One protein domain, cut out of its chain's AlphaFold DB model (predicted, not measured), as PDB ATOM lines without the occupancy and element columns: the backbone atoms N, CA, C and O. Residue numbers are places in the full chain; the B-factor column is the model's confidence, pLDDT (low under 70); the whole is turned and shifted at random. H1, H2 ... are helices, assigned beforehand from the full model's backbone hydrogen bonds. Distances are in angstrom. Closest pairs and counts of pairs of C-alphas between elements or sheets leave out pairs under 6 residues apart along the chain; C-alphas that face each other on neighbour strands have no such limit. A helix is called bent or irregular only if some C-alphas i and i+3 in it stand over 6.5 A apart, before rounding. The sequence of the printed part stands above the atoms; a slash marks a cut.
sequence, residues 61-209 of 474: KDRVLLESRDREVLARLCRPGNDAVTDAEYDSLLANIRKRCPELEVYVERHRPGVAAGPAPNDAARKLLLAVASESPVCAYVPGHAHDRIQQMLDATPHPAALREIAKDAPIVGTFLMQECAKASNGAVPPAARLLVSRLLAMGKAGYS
ATOM      1  N   LYS A  61       7.919 -37.140   7.923       70.19
ATOM      2  CA  LYS A  61       8.909 -36.240   7.297       70.19
ATOM      3  C   LYS A  61       8.541 -34.748   7.342       70.19
ATOM      4  O   LYS A  61       9.441 -33.923   7.237       70.19
ATOM      5  N   ASP A  62       7.259 -34.421   7.508       73.38
ATOM      6  CA  ASP A  62       6.750 -33.048   7.638       73.38
ATOM      7  C   ASP A  62       6.778 -32.588   9.110       73.38
ATOM      8  O   ASP A  62       6.573 -31.415   9.416       73.38
ATOM      9  N   ARG A  63       7.033 -33.520  10.041       78.50
ATOM     10  CA  ARG A  63       7.102 -33.286  11.489       78.50
ATOM     11  C   ARG A  63       8.530 -33.263  12.031       78.50
ATOM     12  O   ARG A  63       8.717 -32.936  13.200       78.50
ATOM     13  N   VAL A  64       9.523 -33.601  11.211       85.88
ATOM     14  CA  VAL A  64      10.949 -33.609  11.570       85.88
ATOM     15  C   VAL A  64      11.746 -32.698  10.652       85.88
ATOM     16  O   VAL A  64      11.441 -32.553   9.469       85.88
ATOM     17  N   LEU A  65      12.792 -32.084  11.200       89.25
ATOM     18  CA  LEU A  65      13.577 -31.092  10.473       89.25
ATOM     19  C   LEU A  65      14.458 -31.723   9.384       89.25
ATOM     20  O   LEU A  65      14.600 -31.142   8.313       89.25
ATOM     21  N   LEU A  66      15.014 -32.910   9.644       90.06
ATOM     22  CA  LEU A  66      15.989 -33.591   8.788       90.06
ATOM     23  C   LEU A  66      15.515 -34.988   8.363       90.06
ATOM     24  O   LEU A  66      14.712 -35.638   9.042       90.06
ATOM     25  N   GLU A  67      16.038 -35.470   7.239       87.12
ATOM     26  CA  GLU A  67      15.739 -36.811   6.734       87.12
ATOM     27  C   GLU A  67      16.463 -37.905   7.521       87.12
ATOM     28  O   GLU A  67      17.360 -37.639   8.316       87.12
ATOM     29  N   SER A  68      16.061 -39.164   7.319       84.81
ATOM     30  CA  SER A  68      16.547 -40.284   8.139       84.81
ATOM     31  C   SER A  68      18.071 -40.420   8.141       84.81
ATOM     32  O   SER A  68      18.650 -40.620   9.205       84.81
ATOM     33  N   ARG A  69      18.714 -40.278   6.973       89.44
ATOM     34  CA  ARG A  69      20.172 -40.393   6.841       89.44
ATOM     35  C   ARG A  69      20.895 -39.251   7.557       89.44
ATOM     36  O   ARG A  69      21.792 -39.506   8.351       89.44
ATOM     37  N   ASP A  70      20.466 -38.013   7.330       93.25
ATOM     38  CA  ASP A  70      21.063 -36.826   7.955       93.25
ATOM     39  C   ASP A  70      20.920 -36.861   9.481       93.25
ATOM     40  O   ASP A  70      21.856 -36.545  10.211       93.25
ATOM     41  N   ARG A  71      19.763 -37.311   9.978       92.06
ATOM     42  CA  ARG A  71      19.515 -37.511  11.410       92.06
ATOM     43  C   ARG A  71      20.468 -38.529  12.031       92.06
ATOM     44  O   ARG A  71      20.991 -38.281  13.113       92.06
ATOM     45  N   GLU A  72      20.719 -39.651  11.360       90.75
ATOM     46  CA  GLU A  72      21.656 -40.669  11.842       90.75
ATOM     47  C   GLU A  72      23.096 -40.141  11.912       90.75
ATOM     48  O   GLU A  72      23.777 -40.336  12.922       90.75
ATOM     49  N   VAL A  73      23.547 -39.437  10.869       92.81
ATOM     50  CA  VAL A  73      24.876 -38.810  10.843       92.81
ATOM     51  C   VAL A  73      24.987 -37.743  11.938       92.81
ATOM     52  O   VAL A  73      25.939 -37.767  12.715       92.81
ATOM     53  N   LEU A  74      23.987 -36.866  12.081       93.56
ATOM     54  CA  LEU A  74      23.962 -35.833  13.122       93.56
ATOM     55  C   LEU A  74      23.958 -36.433  14.538       93.56
ATOM     56  O   LEU A  74      24.623 -35.912  15.434       93.56
ATOM     57  N   ALA A  75      23.244 -37.543  14.752       91.25
ATOM     58  CA  ALA A  75      23.240 -38.250  16.030       91.25
ATOM     59  C   ALA A  75      24.630 -38.796  16.383       91.25
ATOM     60  O   ALA A  75      25.064 -38.618  17.524       91.25
ATOM     61  N   ARG A  76      25.329 -39.423  15.422       90.06
ATOM     62  CA  ARG A  76      26.714 -39.902  15.596       90.06
ATOM     63  C   ARG A  76      27.678 -38.747  15.850       90.06
ATOM     64  O   ARG A  76      28.474 -38.822  16.780       90.06
ATOM     65  N   LEU A  77      27.531 -37.643  15.117       89.81
ATOM     66  CA  LEU A  77      28.327 -36.430  15.316       89.81
ATOM     67  C   LEU A  77      28.172 -35.875  16.744       89.81
ATOM     68  O   LEU A  77      29.141 -35.507  17.401       89.81
ATOM     69  N   CYS A  78      26.942 -35.864  17.263       88.69
ATOM     70  CA  CYS A  78      26.642 -35.374  18.607       88.69
ATOM     71  C   CYS A  78      26.881 -36.413  19.718       88.69
ATOM     72  O   CYS A  78      26.844 -36.054  20.899       88.69
ATOM     73  N   ARG A  79      27.090 -37.694  19.398       84.31
ATOM     74  CA  ARG A  79      27.427 -38.783  20.334       84.31
ATOM     75  C   ARG A  79      28.632 -39.549  19.785       84.31
ATOM     76  O   ARG A  79      28.455 -40.684  19.339       84.31
ATOM     77  N   PRO A  80      29.829 -38.939  19.805       67.38
ATOM     78  CA  PRO A  80      31.020 -39.612  19.319       67.38
ATOM     79  C   PRO A  80      31.215 -40.922  20.094       67.38
ATOM     80  O   PRO A  80      31.178 -40.945  21.326       67.38
ATOM     81  N   GLY A  81      31.345 -42.009  19.343       69.44
ATOM     82  CA  GLY A  81      31.582 -43.371  19.810       69.44
ATOM     83  C   GLY A  81      32.467 -44.095  18.793       69.44
ATOM     84  O   GLY A  81      33.134 -43.439  17.998       69.44
ATOM     85  N   ASN A  82      32.452 -45.429  18.779       57.66
ATOM     86  CA  ASN A  82      33.314 -46.210  17.876       57.66
ATOM     87  C   ASN A  82      33.014 -45.983  16.375       57.66
ATOM     88  O   ASN A  82      33.907 -46.149  15.551       57.66
ATOM     89  N   ASP A  83      31.794 -45.554  16.027       75.00
ATOM     90  CA  ASP A  83      31.375 -45.240  14.652       75.00
ATOM     91  C   ASP A  83      31.550 -43.736  14.356       75.00
ATOM     92  O   ASP A  83      30.579 -42.969  14.374       75.00
ATOM     93  N   ALA A  84      32.787 -43.291  14.122       83.25
ATOM     94  CA  ALA A  84      33.077 -41.891  13.803       83.25
ATOM     95  C   ALA A  84      32.407 -41.442  12.488       83.25
ATOM     96  O   ALA A  84      32.252 -42.223  11.548       83.25
ATOM     97  N   VAL A  85      32.005 -40.170  12.425       89.31
ATOM     98  CA  VAL A  85      31.476 -39.556  11.197       89.31
ATOM     99  C   VAL A  85      32.640 -39.257  10.258       89.31
ATOM    100  O   VAL A  85      33.596 -38.598  10.661       89.31
ATOM    101  N   THR A  86      32.555 -39.737   9.019       91.06
ATOM    102  CA  THR A  86      33.558 -39.459   7.979       91.06
ATOM    103  C   THR A  86      33.396 -38.049   7.406       91.06
ATOM    104  O   THR A  86      32.295 -37.494   7.429       91.06
ATOM    105  N   ASP A  87      34.456 -37.486   6.818       90.62
ATOM    106  CA  ASP A  87      34.392 -36.168   6.164       90.62
ATOM    107  C   ASP A  87      33.319 -36.129   5.061       90.62
ATOM    108  O   ASP A  87      32.521 -35.199   4.999       90.62
ATOM    109  N   ALA A  88      33.199 -37.198   4.266       93.31
ATOM    110  CA  ALA A  88      32.178 -37.303   3.223       93.31
ATOM    111  C   ALA A  88      30.740 -37.328   3.781       93.31
ATOM    112  O   ALA A  88      29.825 -36.746   3.191       93.31
ATOM    113  N   GLU A  89      30.513 -38.002   4.914       94.50
ATOM    114  CA  GLU A  89      29.215 -37.978   5.599       94.50
ATOM    115  C   GLU A  89      28.912 -36.594   6.177       94.50
ATOM    116  O   GLU A  89      27.776 -36.129   6.070       94.50
ATOM    117  N   TYR A  90      29.915 -35.935   6.758       94.19
ATOM    118  CA  TYR A  90      29.799 -34.588   7.309       94.19
ATOM    119  C   TYR A  90      29.486 -33.546   6.225       94.19
ATOM    120  O   TYR A  90      28.548 -32.762   6.377       94.19
ATOM    121  N   ASP A  91      30.200 -33.577   5.100       94.75
ATOM    122  CA  ASP A  91      29.990 -32.658   3.980       94.75
ATOM    123  C   ASP A  91      28.606 -32.843   3.347       94.75
ATOM    124  O   ASP A  91      27.912 -31.868   3.041       94.75
ATOM    125  N   SER A  92      28.161 -34.097   3.209       96.38
ATOM    126  CA  SER A  92      26.815 -34.426   2.732       96.38
ATOM    127  C   SER A  92      25.731 -33.910   3.687       96.38
ATOM    128  O   SER A  92      24.774 -33.263   3.249       96.38
ATOM    129  N   LEU A  93      25.918 -34.108   4.999       96.00
ATOM    130  CA  LEU A  93      25.034 -33.573   6.035       96.00
ATOM    131  C   LEU A  93      24.938 -32.042   5.944       96.00
ATOM    132  O   LEU A  93      23.831 -31.503   5.905       96.00
ATOM    133  N   LEU A  94      26.069 -31.334   5.870       96.06
ATOM    134  CA  LEU A  94      26.082 -29.872   5.758       96.06
ATOM    135  C   LEU A  94      25.408 -29.378   4.474       96.06
ATOM    136  O   LEU A  94      24.633 -28.421   4.518       96.06
ATOM    137  N   ALA A  95      25.647 -30.033   3.335       96.75
ATOM    138  CA  ALA A  95      25.005 -29.678   2.073       96.75
ATOM    139  C   ALA A  95      23.470 -29.793   2.150       96.75
ATOM    140  O   ALA A  95      22.757 -28.942   1.612       96.75
ATOM    141  N   ASN A  96      22.952 -30.811   2.841       95.62
ATOM    142  CA  ASN A  96      21.514 -30.992   3.045       95.62
ATOM    143  C   ASN A  96      20.943 -29.999   4.067       95.62
ATOM    144  O   ASN A  96      19.867 -29.439   3.842       95.62
ATOM    145  N   ILE A  97      21.679 -29.718   5.147       95.88
ATOM    146  CA  ILE A  97      21.316 -28.693   6.135       95.88
ATOM    147  C   ILE A  97      21.176 -27.329   5.463       95.88
ATOM    148  O   ILE A  97      20.132 -26.700   5.604       95.88
ATOM    149  N   ARG A  98      22.157 -26.906   4.659       95.50
ATOM    150  CA  ARG A  98      22.125 -25.628   3.925       95.50
ATOM    151  C   ARG A  98      20.881 -25.471   3.052       95.50
ATOM    152  O   ARG A  98      20.326 -24.383   2.956       95.50
ATOM    153  N   LYS A  99      20.418 -26.564   2.440       92.50
ATOM    154  CA  LYS A  99      19.211 -26.570   1.599       92.50
ATOM    155  C   LYS A  99      17.915 -26.497   2.407       92.50
ATOM    156  O   LYS A  99      16.942 -25.914   1.940       92.50
ATOM    157  N   ARG A 100      17.868 -27.128   3.585       89.88
ATOM    158  CA  ARG A 100      16.613 -27.388   4.317       89.88
ATOM    159  C   ARG A 100      16.412 -26.496   5.545       89.88
ATOM    160  O   ARG A 100      15.283 -26.105   5.838       89.88
ATOM    161  N   CYS A 101      17.488 -26.199   6.264       92.44
ATOM    162  CA  CYS A 101      17.526 -25.385   7.478       92.44
ATOM    163  C   CYS A 101      18.940 -24.795   7.664       92.44
ATOM    164  O   CYS A 101      19.680 -25.257   8.538       92.44
ATOM    165  N   PRO A 102      19.347 -23.802   6.853       94.88
ATOM    166  CA  PRO A 102      20.699 -23.234   6.906       94.88
ATOM    167  C   PRO A 102      21.063 -22.676   8.289       94.88
ATOM    168  O   PRO A 102      22.221 -22.645   8.681       94.88
ATOM    169  N   GLU A 103      20.073 -22.305   9.092       94.81
ATOM    170  CA  GLU A 103      20.268 -21.709  10.414       94.81
ATOM    171  C   GLU A 103      20.752 -22.730  11.461       94.81
ATOM    172  O   GLU A 103      21.215 -22.354  12.537       94.81
ATOM    173  N   LEU A 104      20.680 -24.026  11.136       95.00
ATOM    174  CA  LEU A 104      21.230 -25.118  11.936       95.00
ATOM    175  C   LEU A 104      22.751 -25.277  11.742       95.00
ATOM    176  O   LEU A 104      23.423 -25.815  12.620       95.00
ATOM    177  N   GLU A 105      23.292 -24.807  10.613       95.12
ATOM    178  CA  GLU A 105      24.687 -25.007  10.197       95.12
ATOM    179  C   GLU A 105      25.684 -24.524  11.251       95.12
ATOM    180  O   GLU A 105      26.519 -25.303  11.702       95.12
ATOM    181  N   VAL A 106      25.518 -23.289  11.737       93.00
ATOM    182  CA  VAL A 106      26.403 -22.677  12.744       93.00
ATOM    183  C   VAL A 106      26.496 -23.491  14.038       93.00
ATOM    184  O   VAL A 106      27.477 -23.395  14.771       93.00
ATOM    185  N   TYR A 107      25.473 -24.288  14.349       93.50
ATOM    186  CA  TYR A 107      25.468 -25.159  15.518       93.50
ATOM    187  C   TYR A 107      26.127 -26.498  15.218       93.50
ATOM    188  O   TYR A 107      26.845 -27.007  16.071       93.50
ATOM    189  N   VAL A 108      25.931 -27.048  14.018       92.81
ATOM    190  CA  VAL A 108      26.570 -28.298  13.581       92.81
ATOM    191  C   VAL A 108      28.073 -28.125  13.394       92.81
ATOM    192  O   VAL A 108      28.833 -29.000  13.802       92.81
ATOM    193  N   GLU A 109      28.524 -26.979  12.885       90.94
ATOM    194  CA  GLU A 109      29.951 -26.683  12.719       90.94
ATOM    195  C   GLU A 109      30.729 -26.672  14.042       90.94
ATOM    196  O   GLU A 109      31.904 -27.037  14.064       90.94
ATOM    197  N   ARG A 110      30.070 -26.369  15.172       87.94
ATOM    198  CA  ARG A 110      30.677 -26.481  16.517       87.94
ATOM    199  C   ARG A 110      31.096 -27.917  16.856       87.94
ATOM    200  O   ARG A 110      31.889 -28.116  17.769       87.94
ATOM    201  N   HIS A 111      30.554 -28.905  16.146       85.06
ATOM    202  CA  HIS A 111      30.821 -30.330  16.329       85.06
ATOM    203  C   HIS A 111      31.678 -30.936  15.211       85.06
ATOM    204  O   HIS A 111      31.759 -32.160  15.119       85.06
ATOM    205  N   ARG A 112      32.290 -30.114  14.348       83.75
ATOM    206  CA  ARG A 112      33.091 -30.596  13.220       83.75
ATOM    207  C   ARG A 112      34.151 -31.623  13.672       83.75
ATOM    208  O   ARG A 112      34.830 -31.382  14.677       83.75
ATOM    209  N   PRO A 113      34.337 -32.737  12.935       75.88
ATOM    210  CA  PRO A 113      35.419 -33.680  13.207       75.88
ATOM    211  C   PRO A 113      36.785 -32.973  13.244       75.88
ATOM    212  O   PRO A 113      37.077 -32.130  12.399       75.88
ATOM    213  N   GLY A 114      37.617 -33.290  14.240       72.00
ATOM    214  CA  GLY A 114      38.976 -32.741  14.368       72.00
ATOM    215  C   GLY A 114      39.118 -31.431  15.160       72.00
ATOM    216  O   GLY A 114      40.240 -30.973  15.363       72.00
ATOM    217  N   VAL A 115      38.031 -30.836  15.668       67.81
ATOM    218  CA  VAL A 115      38.114 -29.672  16.572       67.81
ATOM    219  C   VAL A 115      38.468 -30.133  17.998       67.81
ATOM    220  O   VAL A 115      37.711 -30.870  18.625       67.81
ATOM    221  N   ALA A 116      39.624 -29.696  18.520       51.91
ATOM    222  CA  ALA A 116      40.215 -30.178  19.782       51.91
ATOM    223  C   ALA A 116      39.409 -29.832  21.052       51.91
ATOM    224  O   ALA A 116      39.439 -30.575  22.032       51.91
ATOM    225  N   ALA A 117      38.664 -28.727  21.035       58.72
ATOM    226  CA  ALA A 117      37.734 -28.346  22.094       58.72
ATOM    227  C   ALA A 117      36.309 -28.651  21.624       58.72
ATOM    228  O   ALA A 117      35.575 -27.759  21.201       58.72
ATOM    229  N   GLY A 118      35.934 -29.932  21.639       60.00
ATOM    230  CA  GLY A 118      34.546 -30.322  21.408       60.00
ATOM    231  C   GLY A 118      33.599 -29.556  22.351       60.00
ATOM    232  O   GLY A 118      34.009 -29.119  23.431       60.00
ATOM    233  N   PRO A 119      32.328 -29.365  21.972       65.56
ATOM    234  CA  PRO A 119      31.396 -28.564  22.752       65.56
ATOM    235  C   PRO A 119      31.218 -29.131  24.156       65.56
ATOM    236  O   PRO A 119      31.259 -30.348  24.374       65.56
ATOM    237  N   ALA A 120      30.999 -28.226  25.111       69.19
ATOM    238  CA  ALA A 120      30.869 -28.572  26.517       69.19
ATOM    239  C   ALA A 120      29.845 -29.711  26.719       69.19
ATOM    240  O   ALA A 120      28.812 -29.742  26.043       69.19
ATOM    241  N   PRO A 121      30.055 -30.621  27.691       66.38
ATOM    242  CA  PRO A 121      29.113 -31.708  27.971       66.38
ATOM    243  C   PRO A 121      27.663 -31.237  28.191       66.38
ATOM    244  O   PRO A 121      26.718 -31.956  27.869       66.38
ATOM    245  N   ASN A 122      27.491 -30.008  28.690       76.19
ATOM    246  CA  ASN A 122      26.204 -29.370  28.972       76.19
ATOM    247  C   ASN A 122      25.753 -28.350  27.910       76.19
ATOM    248  O   ASN A 122      24.857 -27.547  28.187       76.19
ATOM    249  N   ASP A 123      26.345 -28.370  26.716       88.06
ATOM    250  CA  ASP A 123      25.947 -27.489  25.620       88.06
ATOM    251  C   ASP A 123      24.486 -27.747  25.216       88.06
ATOM    252  O   ASP A 123      24.097 -28.849  24.812       88.06
ATOM    253  N   ALA A 124      23.644 -26.725  25.357       92.38
ATOM    254  CA  ALA A 124      22.241 -26.814  24.992       92.38
ATOM    255  C   ALA A 124      22.050 -26.897  23.475       92.38
ATOM    256  O   ALA A 124      21.082 -27.521  23.038       92.38
ATOM    257  N   ALA A 125      22.985 -26.365  22.674       93.12
ATOM    258  CA  ALA A 125      22.961 -26.550  21.227       93.12
ATOM    259  C   ALA A 125      23.104 -28.036  20.879       93.12
ATOM    260  O   ALA A 125      22.259 -28.574  20.168       93.12
ATOM    261  N   ARG A 126      24.060 -28.750  21.489       91.75
ATOM    262  CA  ARG A 126      24.179 -30.213  21.358       91.75
ATOM    263  C   ARG A 126      22.885 -30.950  21.719       91.75
ATOM    264  O   ARG A 126      22.487 -31.874  21.014       91.75
ATOM    265  N   LYS A 127      22.212 -30.566  22.811       92.25
ATOM    266  CA  LYS A 127      20.931 -31.184  23.213       92.25
ATOM    267  C   LYS A 127      19.831 -30.945  22.177       92.25
ATOM    268  O   LYS A 127      19.088 -31.876  21.871       92.25
ATOM    269  N   LEU A 128      19.754 -29.737  21.616       95.44
ATOM    270  CA  LEU A 128      18.832 -29.416  20.528       95.44
ATOM    271  C   LEU A 128      19.154 -30.221  19.263       95.44
ATOM    272  O   LEU A 128      18.249 -30.818  18.686       95.44
ATOM    273  N   LEU A 129      20.428 -30.319  18.874       94.88
ATOM    274  CA  LEU A 129      20.866 -31.131  17.735       94.88
ATOM    275  C   LEU A 129      20.505 -32.610  17.914       94.88
ATOM    276  O   LEU A 129      20.027 -33.244  16.980       94.88
ATOM    277  N   LEU A 130      20.646 -33.153  19.126       92.19
ATOM    278  CA  LEU A 130      20.208 -34.516  19.442       92.19
ATOM    279  C   LEU A 130      18.690 -34.700  19.354       92.19
ATOM    280  O   LEU A 130      18.236 -35.774  18.961       92.19
ATOM    281  N   ALA A 131      17.905 -33.679  19.708       92.31
ATOM    282  CA  ALA A 131      16.454 -33.704  19.538       92.31
ATOM    283  C   ALA A 131      16.067 -33.669  18.052       92.31
ATOM    284  O   ALA A 131      15.246 -34.476  17.617       92.31
ATOM    285  N   VAL A 132      16.720 -32.808  17.268       93.50
ATOM    286  CA  VAL A 132      16.581 -32.706  15.805       93.50
ATOM    287  C   VAL A 132      16.981 -34.009  15.103       93.50
ATOM    288  O   VAL A 132      16.321 -34.430  14.155       93.50
ATOM    289  N   ALA A 133      18.034 -34.668  15.584       91.62
ATOM    290  CA  ALA A 133      18.492 -35.964  15.098       91.62
ATOM    291  C   ALA A 133      17.559 -37.124  15.497       91.62
ATOM    292  O   ALA A 133      17.622 -38.212  14.923       91.62
ATOM    293  N   SER A 134      16.682 -36.932  16.483       85.94
ATOM    294  CA  SER A 134      15.764 -37.981  16.922       85.94
ATOM    295  C   SER A 134      14.640 -38.229  15.906       85.94
ATOM    296  O   SER A 134      14.365 -37.417  15.030       85.94
ATOM    297  N   GLU A 135      13.954 -39.365  16.030       77.88
ATOM    298  CA  GLU A 135      12.693 -39.623  15.312       77.88
ATOM    299  C   GLU A 135      11.482 -38.958  15.985       77.88
ATOM    300  O   GLU A 135      10.338 -39.197  15.602       77.88
ATOM    301  N   SER A 136      11.696 -38.152  17.025       80.81
ATOM    302  CA  SER A 136      10.596 -37.448  17.672       80.81
ATOM    303  C   SER A 136      10.162 -36.276  16.789       80.81
ATOM    304  O   SER A 136      11.020 -35.563  16.260       80.81
ATOM    305  N   PRO A 137       8.851 -36.038  16.635       85.94
ATOM    306  CA  PRO A 137       8.375 -34.854  15.937       85.94
ATOM    307  C   PRO A 137       8.791 -33.591  16.693       85.94
ATOM    308  O   PRO A 137       8.993 -33.621  17.907       85.94
ATOM    309  N   VAL A 138       8.868 -32.459  15.995       90.50
ATOM    310  CA  VAL A 138       9.273 -31.173  16.587       90.50
ATOM    311  C   VAL A 138       8.380 -30.781  17.769       90.50
ATOM    312  O   VAL A 138       8.880 -30.278  18.772       90.50
ATOM    313  N   CYS A 139       7.083 -31.101  17.723       88.62
ATOM    314  CA  CYS A 139       6.157 -30.873  18.837       88.62
ATOM    315  C   CYS A 139       6.529 -31.615  20.135       88.62
ATOM    316  O   CYS A 139       6.097 -31.195  21.203       88.62
ATOM    317  N   ALA A 140       7.367 -32.658  20.086       87.62
ATOM    318  CA  ALA A 140       7.857 -33.348  21.281       87.62
ATOM    319  C   ALA A 140       8.812 -32.484  22.124       87.62
ATOM    320  O   ALA A 140       8.959 -32.708  23.323       87.62
ATOM    321  N   TYR A 141       9.490 -31.519  21.498       91.44
ATOM    322  CA  TYR A 141      10.433 -30.610  22.158       91.44
ATOM    323  C   TYR A 141      10.104 -29.125  21.947       91.44
ATOM    324  O   TYR A 141      10.791 -28.260  22.493       91.44
ATOM    325  N   VAL A 142       9.023 -28.845  21.214       93.19
ATOM    326  CA  VAL A 142       8.343 -27.550  21.079       93.19
ATOM    327  C   VAL A 142       6.851 -27.758  21.382       93.19
ATOM    328  O   VAL A 142       6.018 -27.760  20.466       93.19
ATOM    329  N   PRO A 143       6.509 -28.026  22.653       90.50
ATOM    330  CA  PRO A 143       5.165 -28.439  23.024       90.50
ATOM    331  C   PRO A 143       4.163 -27.287  22.915       90.50
ATOM    332  O   PRO A 143       4.521 -26.119  23.071       90.50
ATOM    333  N   GLY A 144       2.900 -27.635  22.664       89.31
ATOM    334  CA  GLY A 144       1.804 -26.700  22.382       89.31
ATOM    335  C   GLY A 144       1.639 -25.604  23.431       89.31
ATOM    336  O   GLY A 144       1.554 -24.429  23.089       89.31
ATOM    337  N   HIS A 145       1.694 -25.965  24.717       89.62
ATOM    338  CA  HIS A 145       1.562 -25.013  25.826       89.62
ATOM    339  C   HIS A 145       2.695 -23.977  25.899       89.62
ATOM    340  O   HIS A 145       2.543 -22.955  26.561       89.62
ATOM    341  N   ALA A 146       3.826 -24.217  25.226       93.19
ATOM    342  CA  ALA A 146       4.954 -23.292  25.186       93.19
ATOM    343  C   ALA A 146       4.932 -22.357  23.963       93.19
ATOM    344  O   ALA A 146       5.756 -21.446  23.894       93.19
ATOM    345  N   HIS A 147       4.032 -22.555  22.991       94.25
ATOM    346  CA  HIS A 147       4.082 -21.856  21.697       94.25
ATOM    347  C   HIS A 147       4.018 -20.335  21.823       94.25
ATOM    348  O   HIS A 147       4.865 -19.651  21.247       94.25
ATOM    349  N   ASP A 148       3.066 -19.812  22.593       93.19
ATOM    350  CA  ASP A 148       2.884 -18.364  22.757       93.19
ATOM    351  C   ASP A 148       4.065 -17.729  23.488       93.19
ATOM    352  O   ASP A 148       4.564 -16.678  23.089       93.19
ATOM    353  N   ARG A 149       4.579 -18.408  24.519       93.44
ATOM    354  CA  ARG A 149       5.753 -17.943  25.267       93.44
ATOM    355  C   ARG A 149       6.997 -17.924  24.384       93.44
ATOM    356  O   ARG A 149       7.742 -16.951  24.417       93.44
ATOM    357  N   ILE A 150       7.215 -18.960  23.571       95.19
ATOM    358  CA  ILE A 150       8.331 -18.998  22.617       95.19
ATOM    359  C   ILE A 150       8.191 -17.857  21.604       95.19
ATOM    360  O   ILE A 150       9.172 -17.160  21.369       95.19
ATOM    361  N   GLN A 151       6.993 -17.625  21.056       95.44
ATOM    362  CA  GLN A 151       6.741 -16.520  20.124       95.44
ATOM    363  C   GLN A 151       7.110 -15.163  20.744       95.44
ATOM    364  O   GLN A 151       7.882 -14.413  20.154       95.44
ATOM    365  N   GLN A 152       6.669 -14.898  21.978       92.44
ATOM    366  CA  GLN A 152       6.993 -13.660  22.696       92.44
ATOM    367  C   GLN A 152       8.507 -13.427  22.850       92.44
ATOM    368  O   GLN A 152       8.961 -12.288  22.757       92.44
ATOM    369  N   MET A 153       9.307 -14.482  23.060       91.19
ATOM    370  CA  MET A 153      10.773 -14.350  23.145       91.19
ATOM    371  C   MET A 153      11.434 -14.061  21.797       91.19
ATOM    372  O   MET A 153      12.555 -13.558  21.756       91.19
ATOM    373  N   LEU A 154      10.796 -14.450  20.692       92.88
ATOM    374  CA  LEU A 154      11.318 -14.195  19.351       92.88
ATOM    375  C   LEU A 154      11.034 -12.755  18.914       92.88
ATOM    376  O   LEU A 154      11.892 -12.155  18.257       92.88
ATOM    377  N   ASP A 155       9.878 -12.224  19.320       92.12
ATOM    378  CA  ASP A 155       9.363 -10.911  18.927       92.12
ATOM    379  C   ASP A 155      10.021  -9.750  19.695       92.12
ATOM    380  O   ASP A 155      10.156  -8.649  19.158       92.12
ATOM    381  N   ALA A 156      10.465  -9.982  20.933       89.44
ATOM    382  CA  ALA A 156      11.067  -8.962  21.794       89.44
ATOM    383  C   ALA A 156      12.305  -9.484  22.538       89.44
ATOM    384  O   ALA A 156      12.533 -10.688  22.636       89.44
ATOM    385  N   THR A 157      13.116  -8.577  23.092       89.94
ATOM    386  CA  THR A 157      14.245  -8.967  23.951       89.94
ATOM    387  C   THR A 157      13.714  -9.685  25.198       89.94
ATOM    388  O   THR A 157      12.961  -9.085  25.971       89.94
ATOM    389  N   PRO A 158      14.079 -10.959  25.414       89.81
ATOM    390  CA  PRO A 158      13.474 -11.768  26.456       89.81
ATOM    391  C   PRO A 158      14.003 -11.392  27.843       89.81
ATOM    392  O   PRO A 158      15.207 -11.257  28.061       89.81
ATOM    393  N   HIS A 159      13.107 -11.289  28.825       90.25
ATOM    394  CA  HIS A 159      13.519 -11.124  30.217       90.25
ATOM    395  C   HIS A 159      14.108 -12.443  30.765       90.25
ATOM    396  O   HIS A 159      13.523 -13.508  30.532       90.25
ATOM    397  N   PRO A 160      15.189 -12.429  31.576       88.81
ATOM    398  CA  PRO A 160      15.807 -13.652  32.107       88.81
ATOM    399  C   PRO A 160      14.849 -14.582  32.866       88.81
ATOM    400  O   PRO A 160      15.017 -15.800  32.852       88.81
ATOM    401  N   ALA A 161      13.828 -14.029  33.529       90.31
ATOM    402  CA  ALA A 161      12.799 -14.833  34.190       90.31
ATOM    403  C   ALA A 161      11.929 -15.617  33.192       90.31
ATOM    404  O   ALA A 161      11.651 -16.788  33.430       90.31
ATOM    405  N   ALA A 162      11.564 -15.013  32.058       90.50
ATOM    406  CA  ALA A 162      10.762 -15.674  31.030       90.50
ATOM    407  C   ALA A 162      11.527 -16.837  30.376       90.50
ATOM    408  O   ALA A 162      10.963 -17.908  30.169       90.50
ATOM    409  N   LEU A 163      12.839 -16.671  30.156       90.25
ATOM    410  CA  LEU A 163      13.714 -17.747  29.671       90.25
ATOM    411  C   LEU A 163      13.742 -18.951  30.626       90.25
ATOM    412  O   LEU A 163      13.718 -20.094  30.171       90.25
ATOM    413  N   ARG A 164      13.746 -18.712  31.947       92.19
ATOM    414  CA  ARG A 164      13.693 -19.789  32.951       92.19
ATOM    415  C   ARG A 164      12.362 -20.531  32.946       92.19
ATOM    416  O   ARG A 164      12.369 -21.752  33.065       92.19
ATOM    417  N   GLU A 165      11.244 -19.826  32.796       92.12
ATOM    418  CA  GLU A 165       9.929 -20.473  32.721       92.12
ATOM    419  C   GLU A 165       9.792 -21.314  31.447       92.12
ATOM    420  O   GLU A 165       9.403 -22.477  31.516       92.12
ATOM    421  N   ILE A 166      10.236 -20.803  30.296       92.12
ATOM    422  CA  ILE A 166      10.238 -21.582  29.047       92.12
ATOM    423  C   ILE A 166      11.171 -22.791  29.146       92.12
ATOM    424  O   ILE A 166      10.861 -23.844  28.602       92.12
ATOM    425  N   ALA A 167      12.296 -22.695  29.857       93.31
ATOM    426  CA  ALA A 167      13.164 -23.847  30.098       93.31
ATOM    427  C   ALA A 167      12.517 -24.931  30.983       93.31
ATOM    428  O   ALA A 167      12.973 -26.073  30.959       93.31
ATOM    429  N   LYS A 168      11.452 -24.620  31.733       91.06
ATOM    430  CA  LYS A 168      10.623 -25.636  32.405       91.06
ATOM    431  C   LYS A 168       9.612 -26.244  31.435       91.06
ATOM    432  O   LYS A 168       9.489 -27.463  31.373       91.06
ATOM    433  N   ASP A 169       8.938 -25.399  30.657       89.44
ATOM    434  CA  ASP A 169       7.844 -25.807  29.768       89.44
ATOM    435  C   ASP A 169       8.326 -26.553  28.517       89.44
ATOM    436  O   ASP A 169       7.676 -27.491  28.058       89.44
ATOM    437  N   ALA A 170       9.464 -26.135  27.964       93.69
ATOM    438  CA  ALA A 170      10.100 -26.666  26.765       93.69
ATOM    439  C   ALA A 170      11.617 -26.803  26.998       93.69
ATOM    440  O   ALA A 170      12.401 -26.025  26.449       93.69
ATOM    441  N   PRO A 171      12.077 -27.787  27.793       93.62
ATOM    442  CA  PRO A 171      13.451 -27.811  28.300       93.62
ATOM    443  C   PRO A 171      14.546 -27.771  27.240       93.62
ATOM    444  O   PRO A 171      15.586 -27.153  27.460       93.62
ATOM    445  N   ILE A 172      14.326 -28.390  26.080       94.81
ATOM    446  CA  ILE A 172      15.319 -28.419  25.002       94.81
ATOM    447  C   ILE A 172      15.477 -27.026  24.380       94.81
ATOM    448  O   ILE A 172      16.577 -26.476  24.384       94.81
ATOM    449  N   VAL A 173      14.382 -26.431  23.896       95.81
ATOM    450  CA  VAL A 173      14.414 -25.117  23.235       95.81
ATOM    451  C   VAL A 173      14.631 -23.980  24.230       95.81
ATOM    452  O   VAL A 173      15.408 -23.073  23.956       95.81
ATOM    453  N   GLY A 174      14.011 -24.037  25.406       95.12
ATOM    454  CA  GLY A 174      14.164 -23.024  26.446       95.12
ATOM    455  C   GLY A 174      15.587 -22.941  26.987       95.12
ATOM    456  O   GLY A 174      16.144 -21.849  27.063       95.12
ATOM    457  N   THR A 175      16.224 -24.081  27.283       95.25
ATOM    458  CA  THR A 175      17.632 -24.081  27.724       95.25
ATOM    459  C   THR A 175      18.562 -23.603  26.610       95.25
ATOM    460  O   THR A 175      19.524 -22.887  26.885       95.25
ATOM    461  N   PHE A 176      18.269 -23.960  25.354       96.06
ATOM    462  CA  PHE A 176      19.005 -23.467  24.191       96.06
ATOM    463  C   PHE A 176      18.920 -21.941  24.069       96.06
ATOM    464  O   PHE A 176      19.954 -21.277  24.054       96.06
ATOM    465  N   LEU A 177      17.708 -21.378  24.071       95.31
ATOM    466  CA  LEU A 177      17.496 -19.930  24.027       95.31
ATOM    467  C   LEU A 177      18.187 -19.231  25.198       95.31
ATOM    468  O   LEU A 177      18.867 -18.232  24.992       95.31
ATOM    469  N   MET A 178      18.064 -19.776  26.409       93.81
ATOM    470  CA  MET A 178      18.697 -19.222  27.602       93.81
ATOM    471  C   MET A 178      20.224 -19.145  27.464       93.81
ATOM    472  O   MET A 178      20.809 -18.105  27.761       93.81
ATOM    473  N   GLN A 179      20.873 -20.213  26.985       93.81
ATOM    474  CA  GLN A 179      22.326 -20.223  26.786       93.81
ATOM    475  C   GLN A 179      22.774 -19.308  25.642       93.81
ATOM    476  O   GLN A 179      23.806 -18.655  25.764       93.81
ATOM    477  N   GLU A 180      22.032 -19.242  24.536       93.38
ATOM    478  CA  GLU A 180      22.402 -18.383  23.407       93.38
ATOM    479  C   GLU A 180      22.165 -16.893  23.712       93.38
ATOM    480  O   GLU A 180      22.997 -16.070  23.341       93.38
ATOM    481  N   CYS A 181      21.116 -16.537  24.466       93.31
ATOM    482  CA  CYS A 181      20.909 -15.160  24.938       93.31
ATOM    483  C   CYS A 181      21.995 -14.732  25.934       93.31
ATOM    484  O   CYS A 181      22.447 -13.595  25.887       93.31
ATOM    485  N   ALA A 182      22.462 -15.638  26.803       91.62
ATOM    486  CA  ALA A 182      23.544 -15.345  27.749       91.62
ATOM    487  C   ALA A 182      24.894 -15.063  27.062       91.62
ATOM    488  O   ALA A 182      25.745 -14.389  27.638       91.62
ATOM    489  N   LYS A 183      25.097 -15.571  25.838       88.75
ATOM    490  CA  LYS A 183      26.279 -15.277  25.011       88.75
ATOM    491  C   LYS A 183      26.160 -13.938  24.273       88.75
ATOM    492  O   LYS A 183      27.171 -13.416  23.814       88.75
ATOM    493  N   ALA A 184      24.950 -13.394  24.126       87.06
ATOM    494  CA  ALA A 184      24.708 -12.125  23.448       87.06
ATOM    495  C   ALA A 184      24.930 -10.943  24.402       87.06
ATOM    496  O   ALA A 184      24.408 -10.917  25.514       87.06
ATOM    497  N   SER A 185      25.655  -9.920  23.947       80.56
ATOM    498  CA  SER A 185      26.007  -8.744  24.759       80.56
ATOM    499  C   SER A 185      24.803  -7.929  25.248       80.56
ATOM    500  O   SER A 185      24.883  -7.271  26.278       80.56
ATOM    501  N   ASN A 186      23.682  -7.978  24.528       84.19
ATOM    502  CA  ASN A 186      22.443  -7.263  24.843       84.19
ATOM    503  C   ASN A 186      21.333  -8.174  25.403       84.19
ATOM    504  O   ASN A 186      20.196  -7.727  25.543       84.19
ATOM    505  N   GLY A 187      21.628  -9.456  25.657       82.62
ATOM    506  CA  GLY A 187      20.640 -10.445  26.098       82.62
ATOM    507  C   GLY A 187      19.552 -10.783  25.068       82.62
ATOM    508  O   GLY A 187      18.606 -11.493  25.399       82.62
ATOM    509  N   ALA A 188      19.655 -10.288  23.829       89.19
ATOM    510  CA  ALA A 188      18.705 -10.600  22.770       89.19
ATOM    511  C   ALA A 188      18.956 -11.998  22.190       89.19
ATOM    512  O   ALA A 188      20.076 -12.509  22.204       89.19
ATOM    513  N   VAL A 189      17.913 -12.592  21.606       92.62
ATOM    514  CA  VAL A 189      18.048 -13.847  20.857       92.62
ATOM    515  C   VAL A 189      18.938 -13.606  19.626       92.62
ATOM    516  O   VAL A 189      18.577 -12.769  18.788       92.62
ATOM    517  N   PRO A 190      20.070 -14.324  19.470       94.12
ATOM    518  CA  PRO A 190      20.932 -14.173  18.300       94.12
ATOM    519  C   PRO A 190      20.181 -14.445  16.984       94.12
ATOM    520  O   PRO A 190      19.303 -15.310  16.968       94.12
ATOM    521  N   PRO A 191      20.534 -13.793  15.856       93.62
ATOM    522  CA  PRO A 191      19.802 -13.944  14.593       93.62
ATOM    523  C   PRO A 191      19.641 -15.398  14.123       93.62
ATOM    524  O   PRO A 191      18.533 -15.809  13.779       93.62
ATOM    525  N   ALA A 192      20.710 -16.202  14.179       93.25
ATOM    526  CA  ALA A 192      20.656 -17.620  13.812       93.25
ATOM    527  C   ALA A 192      19.736 -18.429  14.744       93.25
ATOM    528  O   ALA A 192      18.906 -19.206  14.270       93.25
ATOM    529  N   ALA A 193      19.814 -18.192  16.061       95.50
ATOM    530  CA  ALA A 193      18.936 -18.827  17.044       95.50
ATOM    531  C   ALA A 193      17.466 -18.450  16.809       95.50
ATOM    532  O   ALA A 193      16.595 -19.318  16.848       95.50
ATOM    533  N   ARG A 194      17.192 -17.170  16.520       96.12
ATOM    534  CA  ARG A 194      15.841 -16.664  16.250       96.12
ATOM    535  C   ARG A 194      15.237 -17.365  15.040       96.12
ATOM    536  O   ARG A 194      14.115 -17.855  15.135       96.12
ATOM    537  N   LEU A 195      15.963 -17.439  13.926       96.38
ATOM    538  CA  LEU A 195      15.464 -18.084  12.711       96.38
ATOM    539  C   LEU A 195      15.258 -19.593  12.904       96.38
ATOM    540  O   LEU A 195      14.200 -20.115  12.546       96.38
ATOM    541  N   LEU A 196      16.217 -20.280  13.537       96.75
ATOM    542  CA  LEU A 196      16.105 -21.709  13.832       96.75
ATOM    543  C   LEU A 196      14.873 -22.001  14.699       96.75
ATOM    544  O   LEU A 196      14.052 -22.849  14.354       96.75
ATOM    545  N   VAL A 197      14.704 -21.274  15.806       96.81
ATOM    546  CA  VAL A 197      13.570 -21.484  16.716       96.81
ATOM    547  C   VAL A 197      12.250 -21.055  16.076       96.81
ATOM    548  O   VAL A 197      11.251 -21.732  16.289       96.81
ATOM    549  N   SER A 198      12.231 -20.021  15.230       96.62
ATOM    550  CA  SER A 198      11.034 -19.645  14.458       96.62
ATOM    551  C   SER A 198      10.582 -20.776  13.533       96.62
ATOM    552  O   SER A 198       9.396 -21.106  13.484       96.62
ATOM    553  N   ARG A 199      11.526 -21.433  12.844       95.19
ATOM    554  CA  ARG A 199      11.237 -22.593  11.991       95.19
ATOM    555  C   ARG A 199      10.715 -23.772  12.809       95.19
ATOM    556  O   ARG A 199       9.695 -24.361  12.452       95.19
ATOM    557  N   LEU A 200      11.372 -24.092  13.926       95.12
ATOM    558  CA  LEU A 200      10.923 -25.150  14.834       95.12
ATOM    559  C   LEU A 200       9.533 -24.848  15.414       95.12
ATOM    560  O   LEU A 200       8.694 -25.742  15.487       95.12
ATOM    561  N   LEU A 201       9.251 -23.593  15.766       95.12
ATOM    562  CA  LEU A 201       7.944 -23.157  16.247       95.12
ATOM    563  C   LEU A 201       6.865 -23.309  15.172       95.12
ATOM    564  O   LEU A 201       5.796 -23.832  15.473       95.12
ATOM    565  N   ALA A 202       7.139 -22.923  13.924       91.38
ATOM    566  CA  ALA A 202       6.202 -23.106  12.818       91.38
ATOM    567  C   ALA A 202       5.865 -24.592  12.594       91.38
ATOM    568  O   ALA A 202       4.693 -24.956  12.477       91.38
ATOM    569  N   MET A 203       6.877 -25.468  12.615       87.56
ATOM    570  CA  MET A 203       6.677 -26.920  12.522       87.56
ATOM    571  C   MET A 203       5.921 -27.484  13.732       87.56
ATOM    572  O   MET A 203       5.030 -28.319  13.574       87.56
ATOM    573  N   GLY A 204       6.247 -27.007  14.938       89.25
ATOM    574  CA  GLY A 204       5.557 -27.351  16.178       89.25
ATOM    575  C   GLY A 204       4.077 -26.982  16.118       89.25
ATOM    576  O   GLY A 204       3.237 -27.851  16.331       89.25
ATOM    577  N   LYS A 205       3.745 -25.740  15.739       87.62
ATOM    578  CA  LYS A 205       2.369 -25.239  15.546       87.62
ATOM    579  C   LYS A 205       1.591 -26.076  14.533       87.62
ATOM    580  O   LYS A 205       0.480 -26.510  14.826       87.62
ATOM    581  N   ALA A 206       2.198 -26.390  13.387       81.81
ATOM    582  CA  ALA A 206       1.588 -27.282  12.401       81.81
ATOM    583  C   ALA A 206       1.296 -28.676  12.986       81.81
ATOM    584  O   ALA A 206       0.362 -29.349  12.551       81.81
ATOM    585  N   GLY A 207       2.087 -29.133  13.964       75.56
ATOM    586  CA  GLY A 207       1.847 -30.348  14.750       75.56
ATOM    587  C   GLY A 207       0.454 -30.385  15.367       75.56
ATOM    588  O   GLY A 207      -0.262 -31.369  15.207       75.56
ATOM    589  N   TYR A 208       0.076 -29.288  16.020       77.00
ATOM    590  CA  TYR A 208      -1.159 -29.145  16.795       77.00
ATOM    591  C   TYR A 208      -2.345 -28.610  15.991       77.00
ATOM    592  O   TYR A 208      -3.468 -28.621  16.495       77.00
ATOM    593  N   SER A 209      -2.132 -28.156  14.750       67.25
ATOM    594  CA  SER A 209      -3.245 -27.787  13.879       67.25
ATOM    595  C   SER A 209      -4.106 -29.023  13.643       67.25
ATOM    596  O   SER A 209      -3.680 -29.977  12.984       67.25
TER     597      SER A 209
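This is residues 61 to 209 of the 474 residues of the protein "Predicted protein" of Chlamydomonas reinhardtii (UniProt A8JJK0). Two groups of four helices stand side by side: H5, H6, H7 and H8 form an up-and-down bundle, each running against the one before, and H1, H2, H3 and H4 form a more crossed cluster next to it. H3 and H4 of the cluster meet H8 and H7 of the bundle, and H4 lies near the middle of the whole. The printed part has 149 residues with eight named helices, H1 to H8 in chain order, and no named strand; the class is all helix. It is compact, with a radius of gyration of the C-alphas of 15.0 A, and spans 41 by 36 by 24 A.

H8, residues 191 to 208, touches H5, residues 144 to 155, at a shallow tilt of 29 degrees, opposite ways; their closest C-alphas, of Leu 154 and Arg 194, are 6.0 A apart. H5 and H6, residues 160 to 169, form a helical hairpin, with C-alphas of Ala 146 and Asp 169 closest at 6.0 A. H6 and H7, residues 171 to 183, form another, with Ala 167 and Gly 174 closest at 3.9 A between C-alphas. H7 and H8, also a hairpin, only just touch, with 3 pairs of C-alphas within 8 A, the closest Leu 177 and Ala 193 at 7.2 A. With residues 192 to 196 alone H8 touches H3, residues 102 to 111, at a steep tilt of 66 degrees; the C-alphas of Glu 103 and Ala 192 are closest, 5.3 A apart. H7 touches H4, residues 124 to 133, at a steep tilt of 40 degrees, closest at the C-alphas of Ala 124 and Phe 176, 4.7 A. H4 touches H1, residues 68 to 78, with the C-alphas of Arg 71 and Ala 133 closest at 4.1 A. H2, residues 87 to 100, forms a hairpin with H3 and is apart from H8. Every O i to N i+4 pair is within hydrogen-bond range in H1, H2, H4, H6, H7 and H8, against 6 of 8 in H5 and 2 of 6 in H3, where 5 of 7 O i to N i+3 pairs are.

H8 measures 26.0 A, from C-alpha 191 at (19.802, -13.944, 14.593) to C-alpha 208 at (-1.159, -29.145, 16.795). H2 measures 19.9 A, H7 18.2 A and H5 17.8 A. H1 begins at C-alpha 68, (16.547, -40.284, 8.139). H5 is irregular, with C-alphas 145 and 148 7.4 A apart, and H3 only just, with C-alphas 103 and 106 6.6 A apart.

The farthest C-alphas, of Ala 116 and Ser 209, are 43.9 A apart. The printed part has no cut. The link from H3 to H4, residues 112 to 123, is long. The mean pLDDT of the printed part is 88.4; residues 80 to 82, 115 to 121 and 209 are under 70.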